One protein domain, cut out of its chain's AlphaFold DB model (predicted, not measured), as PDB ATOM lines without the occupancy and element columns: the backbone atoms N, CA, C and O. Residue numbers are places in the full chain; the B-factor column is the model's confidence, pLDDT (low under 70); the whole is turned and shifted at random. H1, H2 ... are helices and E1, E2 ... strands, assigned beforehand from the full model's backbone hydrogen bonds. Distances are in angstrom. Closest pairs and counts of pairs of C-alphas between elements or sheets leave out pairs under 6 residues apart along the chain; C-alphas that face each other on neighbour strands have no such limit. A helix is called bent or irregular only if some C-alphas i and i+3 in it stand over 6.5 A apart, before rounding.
ATOM      1  N   MET A  17     -12.693   1.851  22.456       44.06
ATOM      2  CA  MET A  17     -12.876   3.265  22.816       44.06
ATOM      3  C   MET A  17     -13.254   3.444  24.295       44.06
ATOM      4  O   MET A  17     -12.644   4.259  24.987       44.06
ATOM      5  N   LEU A  18     -14.149   2.599  24.821       41.34
ATOM      6  CA  LEU A  18     -14.583   2.627  26.230       41.34
ATOM      7  C   LEU A  18     -13.487   2.245  27.249       41.34
ATOM      8  O   LEU A  18     -13.651   2.471  28.443       41.34
ATOM      9  N   ARG A  19     -12.336   1.716  26.807       47.03
ATOM     10  CA  ARG A  19     -11.187   1.410  27.684       47.03
ATOM     11  C   ARG A  19     -10.261   2.603  27.969       47.03
ATOM     12  O   ARG A  19      -9.302   2.441  28.718       47.03
ATOM     13  N   ARG A  20     -10.489   3.788  27.380       49.00
ATOM     14  CA  ARG A  20      -9.618   4.968  27.591       49.00
ATOM     15  C   ARG A  20     -10.070   5.916  28.711       49.00
ATOM     16  O   ARG A  20      -9.212   6.603  29.256       49.00
ATOM     17  N   SER A  21     -11.351   5.932  29.082       48.34
ATOM     18  CA  SER A  21     -11.868   6.701  30.230       48.34
ATOM     19  C   SER A  21     -11.503   6.065  31.577       48.34
ATOM     20  O   SER A  21     -11.177   6.780  32.517       48.34
ATOM     21  N   ASN A  22     -11.457   4.731  31.634       48.53
ATOM     22  CA  ASN A  22     -11.104   3.952  32.828       48.53
ATOM     23  C   ASN A  22      -9.645   3.467  32.807       48.53
ATOM     24  O   ASN A  22      -9.356   2.350  33.229       48.53
ATOM     25  N   GLN A  23      -8.716   4.280  32.292       72.69
ATOM     26  CA  GLN A  23      -7.293   3.968  32.444       72.69
ATOM     27  C   GLN A  23      -6.929   4.013  33.917       72.69
ATOM     28  O   GLN A  23      -7.178   5.016  34.596       72.69
ATOM     29  N   SER A  24      -6.331   2.933  34.405       88.19
ATOM     30  CA  SER A  24      -6.003   2.854  35.812       88.19
ATOM     31  C   SER A  24      -4.984   3.958  36.159       88.19
ATOM     32  O   SER A  24      -4.135   4.345  35.340       88.19
ATOM     33  N   PRO A  25      -5.018   4.508  37.383       85.44
ATOM     34  CA  PRO A  25      -4.002   5.461  37.824       85.44
ATOM     35  C   PRO A  25      -2.568   4.898  37.854       85.44
ATOM     36  O   PRO A  25      -1.634   5.692  38.041       85.44
ATOM     37  N   LEU A  26      -2.429   3.572  37.709       86.88
ATOM     38  CA  LEU A  26      -1.201   2.821  37.464       86.88
ATOM     39  C   LEU A  26      -0.790   2.927  35.983       86.88
ATOM     40  O   LEU A  26       0.283   3.466  35.728       86.88
ATOM     41  N   ASP A  27      -1.668   2.601  35.019       87.75
ATOM     42  CA  ASP A  27      -1.417   2.725  33.561       87.75
ATOM     43  C   ASP A  27      -0.898   4.123  33.189       87.75
ATOM     44  O   ASP A  27      -0.072   4.303  32.291       87.75
ATOM     45  N   ARG A  28      -1.424   5.156  33.863       87.88
ATOM     46  CA  ARG A  28      -0.996   6.546  33.666       87.88
ATOM     47  C   ARG A  28       0.414   6.796  34.203       87.88
ATOM     48  O   ARG A  28       1.161   7.536  33.569       87.88
ATOM     49  N   ALA A  29       0.767   6.230  35.357       88.94
ATOM     50  CA  ALA A  29       2.105   6.355  35.932       88.94
ATOM     51  C   ALA A  29       3.134   5.585  35.094       88.94
ATOM     52  O   ALA A  29       4.156   6.158  34.718       88.94
ATOM     53  N   GLU A  30       2.806   4.347  34.723       93.56
ATOM     54  CA  GLU A  30       3.611   3.507  33.840       93.56
ATOM     55  C   GLU A  30       3.869   4.212  32.504       93.56
ATOM     56  O   GLU A  30       5.017   4.405  32.125       93.56
ATOM     57  N   ARG A  31       2.831   4.726  31.826       93.25
ATOM     58  CA  ARG A  31       3.002   5.447  30.551       93.25
ATOM     59  C   ARG A  31       3.822   6.731  30.679       93.25
ATOM     60  O   ARG A  31       4.527   7.089  29.739       93.25
ATOM     61  N   CYS A  32       3.729   7.442  31.805       92.81
ATOM     62  CA  CYS A  32       4.563   8.619  32.060       92.81
ATOM     63  C   CYS A  32       6.042   8.245  32.211       92.81
ATOM     64  O   CYS A  32       6.884   8.931  31.632       92.81
ATOM     65  N   LEU A  33       6.355   7.166  32.935       95.44
ATOM     66  CA  LEU A  33       7.727   6.676  33.078       95.44
ATOM     67  C   LEU A  33       8.247   6.074  31.767       95.44
ATOM     68  O   LEU A  33       9.321   6.458  31.323       95.44
ATOM     69  N   ARG A  34       7.451   5.239  31.090       95.75
ATOM     70  CA  ARG A  34       7.765   4.645  29.782       95.75
ATOM     71  C   ARG A  34       8.172   5.713  28.764       95.75
ATOM     72  O   ARG A  34       9.283   5.663  28.257       95.75
ATOM     73  N   ARG A  35       7.346   6.753  28.578       94.19
ATOM     74  CA  ARG A  35       7.667   7.897  27.702       94.19
ATOM     75  C   ARG A  35       8.935   8.642  28.107       94.19
ATOM     76  O   ARG A  35       9.618   9.192  27.253       94.19
ATOM     77  N   PHE A  36       9.248   8.704  29.399       95.69
ATOM     78  CA  PHE A  36      10.483   9.329  29.870       95.69
ATOM     79  C   PHE A  36      11.714   8.495  29.491       95.69
ATOM     80  O   PHE A  36      12.708   9.056  29.035       95.69
ATOM     81  N   LEU A  37      11.630   7.167  29.620       96.19
ATOM     82  CA  LEU A  37      12.680   6.233  29.204       96.19
ATOM     83  C   LEU A  37      12.848   6.224  27.672       96.19
ATOM     84  O   LEU A  37      13.973   6.337  27.198       96.19
ATOM     85  N   GLU A  38      11.747   6.209  26.909       95.19
ATOM     86  CA  GLU A  38      11.735   6.352  25.439       95.19
ATOM     87  C   GLU A  38      12.434   7.653  24.991       95.19
ATOM     88  O   GLU A  38      13.269   7.640  24.087       95.19
ATOM     89  N   MET A  39      12.153   8.787  25.650       93.00
ATOM     90  CA  MET A  39      12.839  10.051  25.345       93.00
ATOM     91  C   MET A  39      14.331  10.019  25.704       93.00
ATOM     92  O   MET A  39      15.124  10.619  24.981       93.00
ATOM     93  N   LEU A  40      14.736   9.341  26.785       94.62
ATOM     94  CA  LEU A  40      16.156   9.152  27.102       94.62
ATOM     95  C   LEU A  40      16.844   8.289  26.037       94.62
ATOM     96  O   LEU A  40      17.912   8.657  25.562       94.62
ATOM     97  N   GLU A  41      16.236   7.191  25.596       94.12
ATOM     98  CA  GLU A  41      16.794   6.366  24.518       94.12
ATOM     99  C   GLU A  41      16.945   7.172  23.212       94.12
ATOM    100  O   GLU A  41      17.995   7.126  22.567       94.12
ATOM    101  N   TYR A  42      15.959   8.020  22.890       91.81
ATOM    102  CA  TYR A  42      15.983   8.913  21.726       91.81
ATOM    103  C   TYR A  42      17.092   9.986  21.761       91.81
ATOM    104  O   TYR A  42      17.558  10.418  20.706       91.81
ATOM    105  N   ILE A  43      17.574  10.404  22.942       89.56
ATOM    106  CA  ILE A  43      18.748  11.298  23.064       89.56
ATOM    107  C   ILE A  43      20.028  10.633  22.515       89.56
ATOM    108  O   ILE A  43      21.008  11.317  22.209       89.56
ATOM    109  N   GLY A  44      20.048   9.306  22.360       91.25
ATOM    110  CA  GLY A  44      21.199   8.574  21.845       91.25
ATOM    111  C   GLY A  44      22.269   8.363  22.927       91.25
ATOM    112  O   GLY A  44      21.921   8.018  24.057       91.25
ATOM    113  N   PRO A  45      23.577   8.539  22.643       91.44
ATOM    114  CA  PRO A  45      24.651   8.091  23.539       91.44
ATOM    115  C   PRO A  45      24.595   8.647  24.970       91.44
ATOM    116  O   PRO A  45      24.930   7.932  25.912       91.44
ATOM    117  N   VAL A  46      24.167   9.902  25.154       90.38
ATOM    118  CA  VAL A  46      24.055  10.525  26.488       90.38
ATOM    119  C   VAL A  46      22.906   9.907  27.280       90.38
ATOM    120  O   VAL A  46      23.091   9.503  28.426       90.38
ATOM    121  N   GLY A  47      21.731   9.774  26.665       93.06
ATOM    122  CA  GLY A  47      20.572   9.176  27.316       93.06
ATOM    123  C   GLY A  47      20.725   7.672  27.540       93.06
ATOM    124  O   GLY A  47      20.324   7.176  28.588       93.06
ATOM    125  N   LYS A  48      21.437   6.962  26.654       93.56
ATOM    126  CA  LYS A  48      21.857   5.576  26.899       93.56
ATOM    127  C   LYS A  48      22.767   5.462  28.127       93.56
ATOM    128  O   LYS A  48      22.494   4.629  28.980       93.56
ATOM    129  N   LYS A  49      23.779   6.330  28.285       94.69
ATOM    130  CA  LYS A  49      24.608   6.371  29.511       94.69
ATOM    131  C   LYS A  49      23.775   6.633  30.772       94.69
ATOM    132  O   LYS A  49      24.058   6.045  31.811       94.69
ATOM    133  N   ILE A  50      22.750   7.486  30.684       94.69
ATOM    134  CA  ILE A  50      21.808   7.728  31.786       94.69
ATOM    135  C   ILE A  50      21.035   6.445  32.125       94.69
ATOM    136  O   ILE A  50      21.046   6.030  33.281       94.69
ATOM    137  N   LEU A  51      20.426   5.793  31.130       95.19
ATOM    138  CA  LEU A  51      19.693   4.531  31.301       95.19
ATOM    139  C   LEU A  51      20.589   3.397  31.820       95.19
ATOM    140  O   LEU A  51      20.143   2.593  32.630       95.19
ATOM    141  N   ASP A  52      21.854   3.351  31.403       94.62
ATOM    142  CA  ASP A  52      22.824   2.361  31.879       94.62
ATOM    143  C   ASP A  52      23.308   2.617  33.318       94.62
ATOM    144  O   ASP A  52      23.747   1.679  33.982       94.62
ATOM    145  N   SER A  53      23.194   3.858  33.811       95.25
ATOM    146  CA  SER A  53      23.508   4.243  35.197       95.25
ATOM    147  C   SER A  53      22.351   4.055  36.185       95.25
ATOM    148  O   SER A  53      22.538   4.210  37.392       95.25
ATOM    149  N   GLU A  54      21.148   3.758  35.691       96.06
ATOM    150  CA  GLU A  54      19.932   3.638  36.489       96.06
ATOM    151  C   GLU A  54      19.459   2.180  36.562       96.06
ATOM    152  O   GLU A  54      19.633   1.387  35.639       96.06
ATOM    153  N   SER A  55      18.801   1.818  37.666       93.19
ATOM    154  CA  SER A  55      18.259   0.466  37.853       93.19
ATOM    155  C   SER A  55      16.978   0.195  37.059       93.19
ATOM    156  O   SER A  55      16.464  -0.916  37.124       93.19
ATOM    157  N   VAL A  56      16.444   1.180  36.329       93.88
ATOM    158  CA  VAL A  56      15.165   1.102  35.608       93.88
ATOM    159  C   VAL A  56      15.395   1.367  34.127       93.88
ATOM    160  O   VAL A  56      15.923   2.418  33.768       93.88
ATOM    161  N   TYR A  57      14.970   0.441  33.269       94.75
ATOM    162  CA  TYR A  57      15.161   0.534  31.822       94.75
ATOM    163  C   TYR A  57      13.930   0.051  31.044       94.75
ATOM    164  O   TYR A  57      12.987  -0.506  31.608       94.75
ATOM    165  N   LEU A  58      13.932   0.304  29.736       94.94
ATOM    166  CA  LEU A  58      12.893  -0.145  28.817       94.94
ATOM    167  C   LEU A  58      13.307  -1.484  28.184       94.94
ATOM    168  O   LEU A  58      14.373  -1.592  27.580       94.94
ATOM    169  N   GLY A  59      12.481  -2.515  28.345       93.25
ATOM    170  CA  GLY A  59      12.645  -3.803  27.678       93.25
ATOM    171  C   GLY A  59      12.353  -3.721  26.178       93.25
ATOM    172  O   GLY A  59      11.695  -2.796  25.704       93.25
ATOM    173  N   LYS A  60      12.794  -4.730  25.412       93.19
ATOM    174  CA  LYS A  60      12.572  -4.803  23.950       93.19
ATOM    175  C   LYS A  60      11.092  -4.850  23.544       93.19
ATOM    176  O   LYS A  60      10.762  -4.548  22.404       93.19
ATOM    177  N   ASP A  61      10.211  -5.245  24.459       93.31
ATOM    178  CA  ASP A  61       8.752  -5.255  24.305       93.31
ATOM    179  C   ASP A  61       8.084  -3.957  24.814       93.31
ATOM    180  O   ASP A  61       6.858  -3.857  24.904       93.31
ATOM    181  N   GLY A  62       8.893  -2.957  25.178       91.44
ATOM    182  CA  GLY A  62       8.464  -1.689  25.748       91.44
ATOM    183  C   GLY A  62       8.026  -1.763  27.213       91.44
ATOM    184  O   GLY A  62       7.549  -0.754  27.727       91.44
ATOM    185  N   ARG A  63       8.129  -2.908  27.906       91.81
ATOM    186  CA  ARG A  63       7.834  -2.959  29.349       91.81
ATOM    187  C   ARG A  63       8.932  -2.275  30.152       91.81
ATOM    188  O   ARG A  63      10.086  -2.227  29.740       91.81
ATOM    189  N   ILE A  64       8.566  -1.755  31.317       93.31
ATOM    190  CA  ILE A  64       9.528  -1.197  32.265       93.31
ATOM    191  C   ILE A  64      10.116  -2.363  33.059       93.31
ATOM    192  O   ILE A  64       9.370  -3.118  33.678       93.31
ATOM    193  N   LEU A  65      11.436  -2.513  33.014       92.19
ATOM    194  CA  LEU A  65      12.177  -3.586  33.672       92.19
ATOM    195  C   LEU A  65      13.170  -3.008  34.683       92.19
ATOM    196  O   LEU A  65      13.615  -1.861  34.561       92.19
ATOM    197  N   LEU A  66      13.528  -3.825  35.672       92.31
ATOM    198  CA  LEU A  66      14.547  -3.507  36.665       92.31
ATOM    199  C   LEU A  66      15.826  -4.301  36.393       92.31
ATOM    200  O   LEU A  66      15.780  -5.438  35.927       92.31
ATOM    201  N   ARG A  67      16.977  -3.661  36.608       91.12
ATOM    202  CA  ARG A  67      18.313  -4.204  36.336       91.12
ATOM    203  C   ARG A  67      18.898  -4.781  37.631       91.12
ATOM    204  O   ARG A  67      19.303  -4.016  38.502       91.12
ATOM    205  N   GLY A  68      18.935  -6.109  37.733       87.94
ATOM    206  CA  GLY A  68      19.519  -6.874  38.841       87.94
ATOM    207  C   GLY A  68      19.101  -8.345  38.759       87.94
ATOM    208  O   GLY A  68      17.955  -8.617  38.414       87.94
ATOM    209  N   ASP A  69      20.021  -9.271  39.038       60.56
ATOM    210  CA  ASP A  69      19.829 -10.704  38.749       60.56
ATOM    211  C   ASP A  69      18.920 -11.428  39.763       60.56
ATOM    212  O   ASP A  69      18.203 -12.350  39.385       60.56
ATOM    213  N   ASP A  70      18.871 -10.951  41.014       68.38
ATOM    214  CA  ASP A  70      18.014 -11.481  42.093       68.38
ATOM    215  C   ASP A  70      16.741 -10.644  42.316       68.38
ATOM    216  O   ASP A  70      16.117 -10.688  43.380       68.38
ATOM    217  N   ALA A  71      16.356  -9.824  41.336       59.03
ATOM    218  CA  ALA A  71      15.074  -9.143  41.388       59.03
ATOM    219  C   ALA A  71      13.954 -10.164  41.133       59.03
ATOM    220  O   ALA A  71      13.528 -10.354  39.990       59.03
ATOM    221  N   ASP A  72      13.428 -10.747  42.222       64.00
ATOM    222  CA  ASP A  72      12.020 -11.165  42.293       64.00
ATOM    223  C   ASP A  72      11.188 -10.138  41.515       64.00
ATOM    224  O   ASP A  72      11.487  -8.942  41.646       64.00
ATOM    225  N   PRO A  73      10.193 -10.550  40.701       63.88
ATOM    226  CA  PRO A  73       9.414  -9.642  39.869       63.88
ATOM    227  C   PRO A  73       8.700  -8.633  40.766       63.88
ATOM    228  O   PRO A  73       7.585  -8.861  41.231       63.88
ATOM    229  N   LEU A  74       9.410  -7.532  41.030       58.75
ATOM    230  CA  LEU A  74       9.013  -6.480  41.943       58.75
ATOM    231  C   LEU A  74       7.646  -6.030  41.500       58.75
ATOM    232  O   LEU A  74       7.408  -5.918  40.296       58.75
ATOM    233  N   ASP A  75       6.770  -5.806  42.473       67.31
ATOM    234  CA  ASP A  75       5.382  -5.496  42.205       67.31
ATOM    235  C   ASP A  75       5.294  -4.175  41.424       67.31
ATOM    236  O   ASP A  75       5.255  -3.077  41.976       67.31
ATOM    237  N   LEU A  76       5.336  -4.292  40.097       66.50
ATOM    238  CA  LEU A  76       5.229  -3.200  39.140       66.50
ATOM    239  C   LEU A  76       3.790  -2.668  39.108       66.50
ATOM    240  O   LEU A  76       3.548  -1.625  38.499       66.50
ATOM    241  N   GLU A  77       2.859  -3.333  39.807       76.12
ATOM    242  CA  GLU A  77       1.553  -2.796  40.170       76.12
ATOM    243  C   GLU A  77       1.639  -1.795  41.345       76.12
ATOM    244  O   GLU A  77       0.682  -1.044  41.579       76.12
ATOM    245  N   ASP A  78       2.807  -1.642  41.999       85.62
ATOM    246  CA  ASP A  78       3.068  -0.525  42.909       85.62
ATOM    247  C   ASP A  78       3.184   0.812  42.156       85.62
ATOM    248  O   ASP A  78       4.232   1.362  41.785       85.62
ATOM    249  N   ARG A  79       2.009   1.413  42.024       85.81
ATOM    250  CA  ARG A  79       1.780   2.785  41.593       85.81
ATOM    251  C   ARG A  79       2.590   3.816  42.391       85.81
ATOM    252  O   ARG A  79       2.852   4.892  41.840       85.81
ATOM    253  N   ALA A  80       2.938   3.573  43.656       88.75
ATOM    254  CA  ALA A  80       3.767   4.483  44.445       88.75
ATOM    255  C   ALA A  80       5.215   4.463  43.942       88.75
ATOM    256  O   ALA A  80       5.727   5.537  43.601       88.75
ATOM    257  N   PHE A  81       5.817   3.281  43.774       91.56
ATOM    258  CA  PHE A  81       7.128   3.097  43.148       91.56
ATOM    259  C   PHE A  81       7.219   3.768  41.772       91.56
ATOM    260  O   PHE A  81       8.061   4.650  41.583       91.56
ATOM    261  N   LEU A  82       6.320   3.461  40.826       92.19
ATOM    262  CA  LEU A  82       6.370   4.056  39.477       92.19
ATOM    263  C   LEU A  82       6.295   5.593  39.504       92.19
ATOM    264  O   LEU A  82       6.974   6.278  38.734       92.19
ATOM    265  N   ARG A  83       5.497   6.163  40.418       91.50
ATOM    266  CA  ARG A  83       5.379   7.621  40.598       91.50
ATOM    267  C   ARG A  83       6.606   8.239  41.260       91.50
ATOM    268  O   ARG A  83       6.952   9.365  40.902       91.50
ATOM    269  N   ALA A  84       7.220   7.558  42.223       93.56
ATOM    270  CA  ALA A  84       8.444   8.005  42.880       93.56
ATOM    271  C   ALA A  84       9.625   7.973  41.899       93.56
ATOM    272  O   ALA A  84      10.319   8.977  41.746       93.56
ATOM    273  N   THR A  85       9.773   6.880  41.149       94.56
ATOM    274  CA  THR A  85      10.770   6.730  40.084       94.56
ATOM    275  C   THR A  85      10.591   7.794  39.002       94.56
ATOM    276  O   THR A  85      11.548   8.499  38.695       94.56
ATOM    277  N   TYR A  86       9.373   8.022  38.490       95.25
ATOM    278  CA  TYR A  86       9.127   9.098  37.518       95.25
ATOM    279  C   TYR A  86       9.491  10.495  38.053       95.25
ATOM    280  O   TYR A  86      10.078  11.288  37.318       95.25
ATOM    281  N   ARG A  87       9.193  10.804  39.326       94.56
ATOM    282  CA  ARG A  87       9.617  12.073  39.947       94.56
ATOM    283  C   ARG A  87      11.135  12.177  40.047       94.56
ATOM    284  O   ARG A  87      11.679  13.151  39.539       94.56
ATOM    285  N   ARG A  88      11.813  11.151  40.583       96.56
ATOM    286  CA  ARG A  88      13.285  11.087  40.672       96.56
ATOM    287  C   ARG A  88      13.935  11.330  39.314       96.56
ATOM    288  O   ARG A  88      14.841  12.145  39.204       96.56
ATOM    289  N   PHE A  89      13.449  10.649  38.278       96.31
ATOM    290  CA  PHE A  89      13.939  10.805  36.910       96.31
ATOM    291  C   PHE A  89      13.690  12.221  36.376       96.31
ATOM    292  O   PHE A  89      14.606  12.834  35.832       96.31
ATOM    293  N   LYS A  90      12.489  12.781  36.575       94.06
ATOM    294  CA  LYS A  90      12.161  14.149  36.150       94.06
ATOM    295  C   LYS A  90      13.011  15.205  36.865       94.06
ATOM    296  O   LYS A  90      13.459  16.144  36.220       94.06
ATOM    297  N   GLU A  91      13.248  15.055  38.162       94.56
ATOM    298  CA  GLU A  91      14.063  15.974  38.967       94.56
ATOM    299  C   GLU A  91      15.552  15.878  38.591       94.56
ATOM    300  O   GLU A  91      16.193  16.897  38.345       94.56
ATOM    301  N   LYS A  92      16.089  14.657  38.465       96.38
ATOM    302  CA  LYS A  92      17.510  14.403  38.173       96.38
ATOM    303  C   LYS A  92      17.891  14.674  36.712       96.38
ATOM    304  O   LYS A  92      18.967  15.204  36.460       96.38
ATOM    305  N   TYR A  93      17.024  14.332  35.756       96.44
ATOM    306  CA  TYR A  93      17.339  14.322  34.317       96.44
ATOM    307  C   TYR A  93      16.428  15.200  33.450       96.44
ATOM    308  O   TYR A  93      16.677  15.332  32.251       96.44
ATOM    309  N   GLY A  94      15.387  15.820  34.019       92.12
ATOM    310  CA  GLY A  94      14.454  16.661  33.261       92.12
ATOM    311  C   GLY A  94      15.142  17.820  32.539       92.12
ATOM    312  O   GLY A  94      14.826  18.073  31.382       92.12
ATOM    313  N   HIS A  95      16.140  18.446  33.174       94.31
ATOM    314  CA  HIS A  95      16.925  19.524  32.568       94.31
ATOM    315  C   HIS A  95      17.717  19.055  31.334       94.31
ATOM    316  O   HIS A  95      17.732  19.754  30.328       94.31
ATOM    317  N   ILE A  96      18.305  17.848  31.357       93.94
ATOM    318  CA  ILE A  96      19.034  17.276  30.207       93.94
ATOM    319  C   ILE A  96      18.073  17.014  29.041       93.94
ATOM    320  O   ILE A  96      18.364  17.357  27.898       93.94
ATOM    321  N   LEU A  97      16.898  16.447  29.330       91.69
ATOM    322  CA  LEU A  97      15.854  16.205  28.331       91.69
ATOM    323  C   LEU A  97      15.332  17.498  27.705       91.69
ATOM    324  O   LEU A  97      15.159  17.567  26.488       91.69
ATOM    325  N   GLU A  98      15.096  18.523  28.520       91.94
ATOM    326  CA  GLU A  98      14.661  19.837  28.056       91.94
ATOM    327  C   GLU A  98      15.754  20.514  27.215       91.94
ATOM    328  O   GLU A  98      15.472  20.993  26.116       91.94
ATOM    329  N   LEU A  99      17.016  20.445  27.653       94.75
ATOM    330  CA  LEU A  99      18.185  20.938  26.925       94.75
ATOM    331  C   LEU A  99      18.322  20.281  25.546       94.75
ATOM    332  O   LEU A  99      18.389  20.984  24.537       94.75
ATOM    333  N   THR A 100      18.326  18.945  25.469       92.31
ATOM    334  CA  THR A 100      18.443  18.228  24.189       92.31
ATOM    335  C   THR A 100      17.235  18.474  23.288       92.31
ATOM    336  O   THR A 100      17.409  18.703  22.092       92.31
ATOM    337  N   ARG A 101      16.013  18.501  23.836       90.88
ATOM    338  CA  ARG A 101      14.811  18.837  23.057       90.88
ATOM    339  C   ARG A 101      14.920  20.234  22.444       90.88
ATOM    340  O   ARG A 101      14.627  20.394  21.262       90.88
ATOM    341  N   THR A 102      15.381  21.210  23.222       93.81
ATOM    342  CA  THR A 102      15.521  22.607  22.791       93.81
ATOM    343  C   THR A 102      16.629  22.755  21.747       93.81
ATOM    344  O   THR A 102      16.403  23.385  20.716       93.81
ATOM    345  N   LYS A 103      17.780  22.092  21.940       95.06
ATOM    346  CA  LYS A 103      18.868  21.994  20.949       95.06
ATOM    347  C   LYS A 103      18.383  21.397  19.624       95.06
ATOM    348  O   LYS A 103      18.627  21.984  18.573       95.06
ATOM    349  N   ASN A 104      17.635  20.293  19.663       91.31
ATOM    350  CA  ASN A 104      17.102  19.648  18.458       91.31
ATOM    351  C   ASN A 104      16.067  20.529  17.739       91.31
ATOM    352  O   ASN A 104      16.099  20.635  16.517       91.31
ATOM    353  N   SER A 105      15.182  21.207  18.482       93.69
ATOM    354  CA  SER A 105      14.255  22.190  17.901       93.69
ATOM    355  C   SER A 105      15.002  23.365  17.261       93.69
ATOM    356  O   SER A 105      14.658  23.772  16.152       93.69
ATOM    357  N   LEU A 106      16.059  23.873  17.909       96.75
ATOM    358  CA  LEU A 106      16.878  24.960  17.370       96.75
ATOM    359  C   LEU A 106      17.583  24.530  16.083       96.75
ATOM    360  O   LEU A 106      17.551  25.271  15.106       96.75
ATOM    361  N   PHE A 107      18.152  23.322  16.059       96.31
ATOM    362  CA  PHE A 107      18.789  22.746  14.876       96.31
ATOM    363  C   PHE A 107      17.815  22.711  13.691       96.31
ATOM    364  O   PHE A 107      18.151  23.191  12.611       96.31
ATOM    365  N   SER A 108      16.581  22.236  13.895       94.88
ATOM    366  CA  SER A 108      15.553  22.217  12.845       94.88
ATOM    367  C   SER A 108      15.227  23.615  12.299       94.88
ATOM    368  O   SER A 108      15.107  23.777  11.084       94.88
ATOM    369  N   ILE A 109      15.133  24.634  13.161       97.06
ATOM    370  CA  ILE A 109      14.899  26.023  12.727       97.06
ATOM    371  C   ILE A 109      16.127  26.596  12.006       97.06
ATOM    372  O   ILE A 109      15.975  27.245  10.973       97.06
ATOM    373  N   MET A 110      17.343  26.314  12.476       98.00
ATOM    374  CA  MET A 110      18.578  26.710  11.788       98.00
ATOM    375  C   MET A 110      18.700  26.050  10.404       98.00
ATOM    376  O   MET A 110      19.137  26.703   9.462       98.00
ATOM    377  N   VAL A 111      18.265  24.797  10.233       96.69
ATOM    378  CA  VAL A 111      18.233  24.113   8.923       96.69
ATOM    379  C   VAL A 111      17.195  24.729   7.973       96.69
ATOM    380  O   VAL A 111      17.394  24.723   6.758       96.69
ATOM    381  N   ALA A 112      16.102  25.297   8.489       95.81
ATOM    382  CA  ALA A 112      15.179  26.095   7.678       95.81
ATOM    383  C   ALA A 112      15.776  27.474   7.333       95.81
ATOM    384  O   ALA A 112      15.736  27.898   6.177       95.81
ATOM    385  N   LEU A 113      16.406  28.149   8.302       97.12
ATOM    386  CA  LEU A 113      17.073  29.437   8.094       97.12
ATOM    387  C   LEU A 113      18.265  29.355   7.132       97.12
ATOM    388  O   LEU A 113      18.478  30.303   6.388       97.12
ATOM    389  N   SER A 114      19.015  28.254   7.068       96.56
ATOM    390  CA  SER A 114      20.104  28.122   6.086       96.56
ATOM    391  C   SER A 114      19.592  28.061   4.640       96.56
ATOM    392  O   SER A 114      20.300  28.477   3.724       96.56
ATOM    393  N   LYS A 115      18.342  27.617   4.432       95.81
ATOM    394  CA  LYS A 115      17.654  27.630   3.130       95.81
ATOM    395  C   LYS A 115      16.985  28.978   2.830       95.81
ATOM    396  O   LYS A 115      17.081  29.467   1.710       95.81
ATOM    397  N   GLU A 116      16.297  29.568   3.808       95.25
ATOM    398  CA  GLU A 116      15.416  30.735   3.603       95.25
ATOM    399  C   GLU A 116      16.052  32.088   3.986       95.25
ATOM    400  O   GLU A 116      15.561  33.142   3.586       95.25
ATOM    401  N   GLY A 117      17.134  32.093   4.769       94.88
ATOM    402  CA  GLY A 117      17.628  33.283   5.468       94.88
ATOM    403  C   GLY A 117      19.068  33.193   5.970       94.88
ATOM    404  O   GLY A 117      19.342  33.638   7.083       94.88
ATOM    405  N   ASN A 118      19.991  32.639   5.171       96.00
ATOM    406  CA  ASN A 118      21.363  32.330   5.612       96.00
ATOM    407  C   ASN A 118      22.107  33.528   6.237       96.00
ATOM    408  O   ASN A 118      22.845  33.358   7.202       96.00
ATOM    409  N   HIS A 119      21.832  34.748   5.761       96.81
ATOM    410  CA  HIS A 119      22.370  36.002   6.303       96.81
ATOM    411  C   HIS A 119      22.116  36.197   7.814       96.81
ATOM    412  O   HIS A 119      22.889  36.883   8.476       96.81
ATOM    413  N   ILE A 120      21.065  35.591   8.379       96.62
ATOM    414  CA  ILE A 120      20.774  35.642   9.821       96.62
ATOM    415  C   ILE A 120      21.734  34.730  10.598       96.62
ATOM    416  O   ILE A 120      22.269  35.131  11.627       96.62
ATOM    417  N   LEU A 121      22.022  33.536  10.070       96.19
ATOM    418  CA  LEU A 121      23.010  32.607  10.639       96.19
ATOM    419  C   LEU A 121      24.456  33.072  10.403       96.19
ATOM    420  O   LEU A 121      25.375  32.656  11.102       96.19
ATOM    421  N   GLU A 122      24.686  33.920   9.401       94.88
ATOM    422  CA  GLU A 122      25.978  34.573   9.185       94.88
ATOM    423  C   GLU A 122      26.264  35.672  10.215       94.88
ATOM    424  O   GLU A 122      27.432  35.874  10.550       94.88
ATOM    425  N   GLN A 123      25.221  36.349  10.706       95.19
ATOM    426  CA  GLN A 123      25.305  37.419  11.706       95.19
ATOM    427  C   GLN A 123      25.296  36.907  13.152       95.19
ATOM    428  O   GLN A 123      25.833  37.582  14.029       95.19
ATOM    429  N   ASP A 124      24.699  35.742  13.414       95.94
ATOM    430  CA  ASP A 124      24.699  35.133  14.744       95.94
ATOM    431  C   ASP A 124      26.024  34.401  15.057       95.94
ATOM    432  O   ASP A 124      26.841  34.071  14.193       95.94
ATOM    433  N   GLU A 125      26.244  34.157  16.344       95.88
ATOM    434  CA  GLU A 125      27.377  33.402  16.875       95.88
ATOM    435  C   GLU A 125      27.227  31.880  16.690       95.88
ATOM    436  O   GLU A 125      28.229  31.167  16.735       95.88
ATOM    437  N   LEU A 126      26.004  31.372  16.492       96.69
ATOM    438  CA  LEU A 126      25.724  29.952  16.270       96.69
ATOM    439  C   LEU A 126      25.685  29.609  14.777       96.69
ATOM    440  O   LEU A 126      25.045  30.289  13.979       96.69
ATOM    441  N   TYR A 127      26.308  28.493  14.403       97.00
ATOM    442  CA  TYR A 127      26.309  27.971  13.037       97.00
ATOM    443  C   TYR A 127      26.118  26.454  12.999       97.00
ATOM    444  O   TYR A 127      26.342  25.753  13.984       97.00
ATOM    445  N   LEU A 128      25.699  25.943  11.840       97.19
ATOM    446  CA  LEU A 128      25.575  24.509  11.596       97.19
ATOM    447  C   LEU A 128      26.897  23.934  11.082       97.19
ATOM    448  O   LEU A 128      27.505  24.479  10.160       97.19
ATOM    449  N   SER A 129      27.319  22.807  11.651       96.00
ATOM    450  CA  SER A 129      28.491  22.044  11.224       96.00
ATOM    451  C   SER A 129      28.098  20.570  11.110       96.00
ATOM    452  O   SER A 129      28.166  19.812  12.074       96.00
ATOM    453  N   GLY A 130      27.604  20.183   9.931       94.31
ATOM    454  CA  GLY A 130      26.938  18.892   9.747       94.31
ATOM    455  C   GLY A 130      25.666  18.809  10.595       94.31
ATOM    456  O   GLY A 130      24.816  19.695  10.518       94.31
ATOM    457  N   ASP A 131      25.579  17.773  11.427       91.50
ATOM    458  CA  ASP A 131      24.437  17.501  12.311       91.50
ATOM    459  C   ASP A 131      24.568  18.188  13.694       91.50
ATOM    460  O   ASP A 131      23.758  17.954  14.590       91.50
ATOM    461  N   GLU A 132      25.578  19.046  13.886       93.50
ATOM    462  CA  GLU A 132      25.852  19.747  15.147       93.50
ATOM    463  C   GLU A 132      25.647  21.265  15.033       93.50
ATOM    464  O   GLU A 132      25.988  21.890  14.023       93.50
ATOM    465  N   ILE A 133      25.160  21.882  16.116       95.88
ATOM    466  CA  ILE A 133      25.219  23.336  16.308       95.88
ATOM    467  C   ILE A 133      26.552  23.662  16.982       95.88
ATOM    468  O   ILE A 133      26.852  23.124  18.048       95.88
ATOM    469  N   ARG A 134      27.333  24.561  16.384       96.31
ATOM    470  CA  ARG A 134      28.617  25.032  16.914       96.31
ATOM    471  C   ARG A 134      28.605  26.545  17.108       96.31
ATOM    472  O   ARG A 134      27.809  27.256  16.499       96.31
ATOM    473  N   TRP A 135      29.495  27.031  17.965       96.44
ATOM    474  CA  TRP A 135      29.667  28.450  18.276       96.44
ATOM    475  C   TRP A 135      30.924  29.001  17.595       96.44
ATOM    476  O   TRP A 135      31.942  28.317  17.526       96.44
ATOM    477  N   ARG A 136      30.848  30.219  17.047       93.38
ATOM    478  CA  ARG A 136      31.905  30.817  16.207       93.38
ATOM    479  C   ARG A 136      33.068  31.452  16.975       93.38
ATOM    480  O   ARG A 136      34.059  31.789  16.339       93.38
ATOM    481  N   GLY A 137      32.959  31.643  18.291       89.06
ATOM    482  CA  GLY A 137      34.012  32.285  19.096       89.06
ATOM    483  C   GLY A 137      33.922  33.813  19.220       89.06
ATOM    484  O   GLY A 137      34.790  34.429  19.828       89.06
ATOM    485  N   ASN A 138      32.887  34.447  18.661       79.56
ATOM    486  CA  ASN A 138      32.791  35.911  18.547       79.56
ATOM    487  C   ASN A 138      32.221  36.603  19.809       79.56
ATOM    488  O   ASN A 138      31.421  37.531  19.693       79.56
ATOM    489  N   GLY A 139      32.595  36.161  21.014       85.88
ATOM    490  CA  GLY A 139      32.069  36.724  22.263       85.88
ATOM    491  C   GLY A 139      32.530  35.994  23.526       85.88
ATOM    492  O   GLY A 139      33.505  35.251  23.505       85.88
ATOM    493  N   VAL A 140      31.803  36.203  24.626       89.94
ATOM    494  CA  VAL A 140      31.893  35.345  25.818       89.94
ATOM    495  C   VAL A 140      31.257  34.000  25.474       89.94
ATOM    496  O   VAL A 140      30.147  33.983  24.946       89.94
ATOM    497  N   GLU A 141      31.945  32.895  25.765       93.69
ATOM    498  CA  GLU A 141      31.406  31.552  25.537       93.69
ATOM    499  C   GLU A 141      30.110  31.366  26.348       93.69
ATOM    500  O   GLU A 141      30.123  31.547  27.571       93.69
ATOM    501  N   PRO A 142      28.968  31.079  25.696       93.69
ATOM    502  CA  PRO A 142      27.706  30.915  26.395       93.69
ATOM    503  C   PRO A 142      27.676  29.575  27.129       93.69
ATOM    504  O   PRO A 142      28.226  28.578  26.665       93.69
ATOM    505  N   ASP A 143      26.961  29.530  28.251       95.12
ATOM    506  CA  ASP A 143      26.710  28.279  28.958       95.12
ATOM    507  C   ASP A 143      25.848  27.350  28.082       95.12
ATOM    508  O   ASP A 143      24.635  27.529  27.930       95.12
ATOM    509  N   PHE A 144      26.485  26.346  27.477       94.50
ATOM    510  CA  PHE A 144      25.811  25.365  26.633       94.50
ATOM    511  C   PHE A 144      24.968  24.351  27.425       94.50
ATOM    512  O   PHE A 144      24.270  23.546  26.789       94.50
ATOM    513  N   GLU A 145      24.993  24.387  28.759       94.56
ATOM    514  CA  GLU A 145      24.107  23.647  29.662       94.56
ATOM    515  C   GLU A 145      22.887  24.489  30.109       94.56
ATOM    516  O   GLU A 145      21.848  23.908  30.435       94.56
ATOM    517  N   ASP A 146      22.929  25.831  30.007       95.38
ATOM    518  CA  ASP A 146      21.777  26.716  30.276       95.38
ATOM    519  C   ASP A 146      20.649  26.519  29.246       95.38
ATOM    520  O   ASP A 146      20.642  27.093  28.152       95.38
TER     521      ASP A 146
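What this domain is: This is residues 17 to 146 of the 638 residues of an uncharacterized protein of Ophiocordyceps unilateralis (UniProt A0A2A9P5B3). Two small lobes, each with a two-strand hairpin, are joined by one long bent helix, H3. In one lobe H1 runs beside the arm H3a, with H2 and the hairpin E1-E2 packed on H1, and residues 17 to 23, just before H1, stick out from this lobe; in the other lobe H4 and the hairpin E3-E4 pack on the arm H3b. The printed part has 130 residues, with four named helices and four named strands in the order H1 H2 E1 E2 H3 H4 E3 E4; both two-strand sheets are antiparallel, and the class is mostly helix. The whole is loose, with a radius of gyration of the C-alphas of 19.7 A and spans of 58 by 38 by 24 A.

Where its parts are: Look first at E3, residues 126 to 129, and E4, residues 132 to 135, which ends at C-alpha 135 (29.667, 28.450, 18.276). H4 covers residues 118 to 123. Before it runs H3, residues 79 to 116, assigned as one helix by its hydrogen bonds but bent: C-alphas 92 and 95 are 7.6 A apart. Its arms are H3a, residues 79 to 92, 19.9 A long, and H3b, residues 95 to 116, 31.1 A long. Find H1, residues 25 to 42, from C-alpha 25 (-4.002, 5.461, 37.824), 25.9 A long. H2 covers residues 45 to 53, E1 residues 56 to 58 and E2 residues 64 to 66.

How they stand to each other: In the hairpin E3 and E4, N 127 and O 134 are 2.9 A apart, within hydrogen-bond range. The closest C-alphas of H3b and E4, Phe 107 and Ile 133, are 6.6 A apart. H3b touches H4 with residues 110 to 114 alone; the closest C-alphas, Ser 114 and Leu 121, are 7.0 A apart. H3a and H3b stand at a steep tilt of 58 degrees. H1 and H3a touch, the same way at a shallow tilt of 33 degrees, only just short of steep; their closest C-alphas, Leu 26 and Arg 79, are 5.1 A apart. H1 touches H2 with residues 37 to 41 alone, at a steep tilt of 49 degrees; the closest C-alphas, Leu 40 and Gly 47, are 4.4 A apart. The closest C-alphas of H1 and E1, Leu 37 and Leu 58, are 6.4 A apart. In the hairpin E1 and E2, N 65 and O 57 are 2.9 A apart, within hydrogen-bond range. Every O i to N i+4 pair is within that range in H2, H3a and H4, with 13 of 14 in H1 and 17 of 18 in H3b.

The domain as a whole: The two C-alphas farthest apart, Asp 72 and His 119, are 60.2 A apart. The printed part has no cut, and its one long link is E2 to H3. Look for pLDDT under 70 at residues 17 to 22 and 69 to 76.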